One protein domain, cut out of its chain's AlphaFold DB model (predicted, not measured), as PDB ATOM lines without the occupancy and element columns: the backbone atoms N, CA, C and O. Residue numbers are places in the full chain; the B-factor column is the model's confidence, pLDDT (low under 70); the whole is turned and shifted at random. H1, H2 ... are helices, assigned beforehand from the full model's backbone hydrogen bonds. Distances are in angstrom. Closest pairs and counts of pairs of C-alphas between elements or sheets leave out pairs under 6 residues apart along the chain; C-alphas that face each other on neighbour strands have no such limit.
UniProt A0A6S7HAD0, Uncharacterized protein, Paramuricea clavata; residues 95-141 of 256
ATOM      1  N   ASN A  95     146.378 107.882 141.331       76.75
ATOM      2  CA  ASN A  95     146.434 108.007 142.785       76.75
ATOM      3  C   ASN A  95     146.964 109.387 143.174       76.75
ATOM      4  O   ASN A  95     147.655 110.034 142.388       76.75
ATOM      5  N   ILE A  96     146.697 109.821 144.409       82.25
ATOM      6  CA  ILE A  96     147.319 111.036 144.949       82.25
ATOM      7  C   ILE A  96     148.843 110.896 144.852       82.25
ATOM      8  O   ILE A  96     149.415 109.909 145.319       82.25
ATOM      9  N   ASN A  97     149.482 111.882 144.227       79.31
ATOM     10  CA  ASN A  97     150.915 111.906 144.001       79.31
ATOM     11  C   ASN A  97     151.692 111.960 145.331       79.31
ATOM     12  O   ASN A  97     151.265 112.592 146.301       79.31
ATOM     13  N   GLY A  98     152.857 111.312 145.353       80.88
ATOM     14  CA  GLY A  98     153.725 111.178 146.522       80.88
ATOM     15  C   GLY A  98     153.705 109.783 147.166       80.88
ATOM     16  O   GLY A  98     153.143 108.838 146.611       80.88
ATOM     17  N   PRO A  99     154.347 109.627 148.341       84.62
ATOM     18  CA  PRO A  99     154.423 108.347 149.038       84.62
ATOM     19  C   PRO A  99     153.036 107.823 149.416       84.62
ATOM     20  O   PRO A  99     152.215 108.563 149.963       84.62
ATOM     21  N   GLU A 100     152.796 106.527 149.216       84.31
ATOM     22  CA  GLU A 100     151.487 105.903 149.445       84.31
ATOM     23  C   GLU A 100     150.957 106.133 150.869       84.31
ATOM     24  O   GLU A 100     149.785 106.452 151.063       84.31
ATOM     25  N   LYS A 101     151.835 106.055 151.876       84.94
ATOM     26  CA  LYS A 101     151.486 106.343 153.275       84.94
ATOM     27  C   LYS A 101     150.943 107.765 153.454       84.94
ATOM     28  O   LYS A 101     149.998 107.973 154.211       84.94
ATOM     29  N   THR A 102     151.520 108.736 152.751       84.25
ATOM     30  CA  THR A 102     151.079 110.137 152.782       84.25
ATOM     31  C   THR A 102     149.747 110.305 152.059       84.25
ATOM     32  O   THR A 102     148.859 110.966 152.592       84.25
ATOM     33  N   ALA A 103     149.584 109.679 150.891       83.69
ATOM     34  CA  ALA A 103     148.335 109.682 150.132       83.69
ATOM     35  C   ALA A 103     147.169 109.094 150.944       83.69
ATOM     36  O   ALA A 103     146.149 109.755 151.125       83.69
ATOM     37  N   ARG A 104     147.348 107.893 151.513       86.38
ATOM     38  CA  ARG A 104     146.346 107.236 152.371       86.38
ATOM     39  C   ARG A 104     145.977 108.102 153.571       86.38
ATOM     40  O   ARG A 104     144.801 108.255 153.880       86.38
ATOM     41  N   ARG A 105     146.973 108.725 154.205       85.31
ATOM     42  CA  ARG A 105     146.742 109.631 155.331       85.31
ATOM     43  C   ARG A 105     145.953 110.884 154.927       85.31
ATOM     44  O   ARG A 105     145.033 111.240 155.647       85.31
ATOM     45  N   LYS A 106     146.244 111.511 153.776       85.75
ATOM     46  CA  LYS A 106     145.455 112.650 153.253       85.75
ATOM     47  C   LYS A 106     143.991 112.267 152.995       85.75
ATOM     48  O   LYS A 106     143.094 113.052 153.293       85.75
ATOM     49  N   ILE A 107     143.747 111.065 152.465       88.38
ATOM     50  CA  ILE A 107     142.388 110.544 152.239       88.38
ATOM     51  C   ILE A 107     141.662 110.364 153.576       88.38
ATOM     52  O   ILE A 107     140.518 110.792 153.705       88.38
ATOM     53  N   GLN A 108     142.336 109.787 154.573       89.88
ATOM     54  CA  GLN A 108     141.774 109.579 155.905       89.88
ATOM     55  C   GLN A 108     141.488 110.900 156.638       89.88
ATOM     56  O   GLN A 108     140.411 111.076 157.189       89.88
ATOM     57  N   GLU A 109     142.417 111.857 156.617       90.06
ATOM     58  CA  GLU A 109     142.209 113.170 157.244       90.06
ATOM     59  C   GLU A 109     141.026 113.906 156.583       90.06
ATOM     60  O   GLU A 109     140.171 114.456 157.276       90.06
ATOM     61  N   THR A 110     140.917 113.845 155.249       91.19
ATOM     62  CA  THR A 110     139.768 114.402 154.512       91.19
ATOM     63  C   THR A 110     138.455 113.725 154.911       91.19
ATOM     64  O   THR A 110     137.460 114.414 155.137       91.19
ATOM     65  N   SER A 111     138.428 112.391 155.023       91.06
ATOM     66  CA  SER A 111     137.207 111.667 155.392       91.06
ATOM     67  C   SER A 111     136.789 111.935 156.839       91.06
ATOM     68  O   SER A 111     135.602 112.116 157.097       91.06
ATOM     69  N   GLU A 112     137.736 112.050 157.772       91.44
ATOM     70  CA  GLU A 112     137.467 112.405 159.169       91.44
ATOM     71  C   GLU A 112     136.901 113.824 159.313       91.44
ATOM     72  O   GLU A 112     135.988 114.054 160.110       91.44
ATOM     73  N   VAL A 113     137.414 114.785 158.539       93.00
ATOM     74  CA  VAL A 113     136.882 116.156 158.514       93.00
ATOM     75  C   VAL A 113     135.485 116.181 157.899       93.00
ATOM     76  O   VAL A 113     134.570 116.750 158.493       93.00
ATOM     77  N   ALA A 114     135.284 115.514 156.761       94.19
ATOM     78  CA  ALA A 114     133.974 115.410 156.124       94.19
ATOM     79  C   ALA A 114     132.936 114.746 157.041       94.19
ATOM     80  O   ALA A 114     131.792 115.194 157.106       94.19
ATOM     81  N   MET A 115     133.343 113.723 157.797       94.06
ATOM     82  CA  MET A 115     132.509 113.063 158.798       94.06
ATOM     83  C   MET A 115     132.016 114.048 159.861       94.06
ATOM     84  O   MET A 115     130.824 114.079 160.150       94.06
ATOM     85  N   LYS A 116     132.902 114.900 160.389       93.88
ATOM     86  CA  LYS A 116     132.538 115.924 161.383       93.88
ATOM     87  C   LYS A 116     131.604 116.993 160.815       93.88
ATOM     88  O   LYS A 116     130.687 117.409 161.509       93.88
ATOM     89  N   ILE A 117     131.834 117.434 159.576       95.38
ATOM     90  CA  ILE A 117     131.053 118.510 158.945       95.38
ATOM     91  C   ILE A 117     129.651 118.026 158.559       95.38
ATOM     92  O   ILE A 117     128.669 118.717 158.809       95.38
ATOM     93  N   HIS A 118     129.551 116.844 157.950       94.88
ATOM     94  CA  HIS A 118     128.300 116.336 157.380       94.88
ATOM     95  C   HIS A 118     127.553 115.363 158.304       94.88
ATOM     96  O   HIS A 118     126.581 114.744 157.878       94.88
ATOM     97  N   GLY A 119     127.993 115.210 159.558       92.25
ATOM     98  CA  GLY A 119     127.314 114.379 160.558       92.25
ATOM     99  C   GLY A 119     127.435 112.871 160.315       92.25
ATOM    100  O   GLY A 119     126.534 112.115 160.671       92.25
ATOM    101  N   GLY A 120     128.524 112.419 159.692       92.31
ATOM    102  CA  GLY A 120     128.822 110.992 159.584       92.31
ATOM    103  C   GLY A 120     129.260 110.401 160.928       92.31
ATOM    104  O   GLY A 120     129.777 111.101 161.799       92.31
ATOM    105  N   THR A 121     129.109 109.090 161.081       92.25
ATOM    106  CA  THR A 121     129.666 108.327 162.208       92.25
ATOM    107  C   THR A 121     130.631 107.257 161.690       92.25
ATOM    108  O   THR A 121     130.556 106.882 160.519       92.25
ATOM    109  N   PRO A 122     131.509 106.687 162.540       89.06
ATOM    110  CA  PRO A 122     132.369 105.574 162.127       89.06
ATOM    111  C   PRO A 122     131.588 104.352 161.621       89.06
ATOM    112  O   PRO A 122     132.103 103.587 160.812       89.06
ATOM    113  N   SER A 123     130.345 104.175 162.084       91.75
ATOM    114  CA  SER A 123     129.431 103.126 161.624       91.75
ATOM    115  C   SER A 123     128.657 103.503 160.359       91.75
ATOM    116  O   SER A 123     128.301 102.620 159.584       91.75
ATOM    117  N   ASN A 124     128.404 104.794 160.125       93.75
ATOM    118  CA  ASN A 124     127.689 105.296 158.960       93.75
ATOM    119  C   ASN A 124     128.410 106.503 158.343       93.75
ATOM    120  O   ASN A 124     128.165 107.660 158.694       93.75
ATOM    121  N   MET A 125     129.266 106.220 157.364       93.88
ATOM    122  CA  MET A 125     130.034 107.239 156.645       93.88
ATOM    123  C   MET A 125     129.265 107.852 155.457       93.88
ATOM    124  O   MET A 125     129.767 108.749 154.782       93.88
ATOM    125  N   GLN A 126     128.036 107.397 155.188       94.81
ATOM    126  CA  GLN A 126     127.243 107.835 154.037       94.81
ATOM    127  C   GLN A 126     127.003 109.357 153.996       94.81
ATOM    128  O   GLN A 126     127.208 109.936 152.927       94.81
ATOM    129  N   PRO A 127     126.667 110.047 155.111       96.06
ATOM    130  CA  PRO A 127     126.513 111.504 155.100       96.06
ATOM    131  C   PRO A 127     127.801 112.235 154.697       96.06
ATOM    132  O   PRO A 127     127.760 113.185 153.917       96.06
ATOM    133  N   ALA A 128     128.958 111.744 155.156       95.81
ATOM    134  CA  ALA A 128     130.265 112.294 154.800       95.81
ATOM    135  C   ALA A 128     130.541 112.166 153.296       95.81
ATOM    136  O   ALA A 128     130.952 113.131 152.653       95.81
ATOM    137  N   TYR A 129     130.270 110.991 152.718       94.50
ATOM    138  CA  TYR A 129     130.445 110.762 151.283       94.50
ATOM    139  C   TYR A 129     129.482 111.591 150.433       94.50
ATOM    140  O   TYR A 129     129.898 112.125 149.407       94.50
ATOM    141  N   PHE A 130     128.228 111.752 150.858       94.88
ATOM    142  CA  PHE A 130     127.272 112.615 150.161       94.88
ATOM    143  C   PHE A 130     127.672 114.086 150.209       94.88
ATOM    144  O   PHE A 130     127.580 114.760 149.187       94.88
ATOM    145  N   GLY A 131     128.185 114.572 151.338       95.31
ATOM    146  CA  GLY A 131     128.712 115.931 151.434       95.31
ATOM    147  C   GLY A 131     129.935 116.172 150.542       95.31
ATOM    148  O   GLY A 131     129.981 117.154 149.798       95.31
ATOM    149  N   LEU A 132     130.888 115.234 150.521       94.38
ATOM    150  CA  LEU A 132     132.034 115.280 149.601       94.38
ATOM    151  C   LEU A 132     131.604 115.223 148.130       94.38
ATOM    152  O   LEU A 132     132.159 115.926 147.290       94.38
ATOM    153  N   PHE A 133     130.604 114.406 147.803       93.81
ATOM    154  CA  PHE A 133     130.095 114.324 146.439       93.81
ATOM    155  C   PHE A 133     129.359 115.601 146.029       93.81
ATOM    156  O   PHE A 133     129.615 116.105 144.944       93.81
ATOM    157  N   ALA A 134     128.509 116.159 146.896       94.31
ATOM    158  CA  ALA A 134     127.768 117.389 146.622       94.31
ATOM    159  C   ALA A 134     128.697 118.599 146.446       94.31
ATOM    160  O   ALA A 134     128.495 119.421 145.553       94.31
ATOM    161  N   THR A 135     129.740 118.705 147.274       93.88
ATOM    162  CA  THR A 135     130.755 119.761 147.126       93.88
ATOM    163  C   THR A 135     131.517 119.617 145.813       93.88
ATOM    164  O   THR A 135     131.703 120.605 145.106       93.88
ATOM    165  N   LEU A 136     131.891 118.391 145.434       92.50
ATOM    166  CA  LEU A 136     132.549 118.122 144.159       92.50
ATOM    167  C   LEU A 136     131.632 118.411 142.960       92.50
ATOM    168  O   LEU A 136     132.047 119.099 142.030       92.50
ATOM    169  N   SER A 137     130.396 117.908 142.976       92.38
ATOM    170  CA  SER A 137     129.455 118.008 141.855       92.38
ATOM    171  C   SER A 137     128.999 119.437 141.589       92.38
ATOM    172  O   SER A 137     128.762 119.790 140.440       92.38
ATOM    173  N   ASN A 138     128.874 120.248 142.643       93.19
ATOM    174  CA  ASN A 138     128.423 121.634 142.533       93.19
ATOM    175  C   ASN A 138     129.589 122.623 142.388       93.19
ATOM    176  O   ASN A 138     129.385 123.731 141.903       93.19
ATOM    177  N   GLY A 139     130.793 122.249 142.832       91.88
ATOM    178  CA  GLY A 139     131.971 123.118 142.802       91.88
ATOM    179  C   GLY A 139     132.832 122.982 141.546       91.88
ATOM    180  O   GLY A 139     133.485 123.945 141.151       91.88
ATOM    181  N   ALA A 140     132.866 121.803 140.915       92.94
ATOM    182  CA  ALA A 140     133.675 121.560 139.723       92.94
ATOM    183  C   ALA A 140     132.872 121.744 138.427       92.94
ATOM    184  O   ALA A 140     131.675 121.475 138.363       92.94
ATOM    185  N   SER A 141     133.556 122.159 137.357       94.44
ATOM    186  CA  SER A 141     132.946 122.233 136.028       94.44
ATOM    187  C   SER A 141     132.641 120.838 135.469       94.44
ATOM    188  O   SER A 141     133.314 119.858 135.807       94.44
TER     189      SER A 141
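AT A GLANCE: This is residues 95 to 141 of the 256 residues of an uncharacterized protein of Paramuricea clavata (UniProt A0A6S7HAD0). What shape? H1 and H2 make an L, meeting at a corner near H1's end and H2's start. What measures? The printed part has 47 residues with two named helices; it is all helix, spans 31 by 30 by 12 A, and is only just loose, radius of gyration of the C-alphas 11.8 A.

IN THESE COORDINATES: Where is H1? H1, residues 100 to 118, runs 26.6 A from C-alpha 100 at (151.487, 105.903, 149.445). Where is H2? H2, residues 126 to 139, runs 19.5 A to C-alpha 139 at (131.971, 123.118, 142.802).

HOW THE PARTS SIT: Where do they touch? H1 touches H2 with residues 111 to 118 alone; the closest C-alphas are those of Met 115 and Ala 128, 4.6 A apart. Their lines are about perpendicular, at 84 degrees. And the backbones? Every O i to N i+4 pair in H1 and H2 is within hydrogen-bond range.

THE WHOLE: How large? The C-alphas of Ser 123 and Ser 141 are farthest apart, 32.1 A. Any cut? The printed part has no cut, and no printed residue is under 70 in pLDDT.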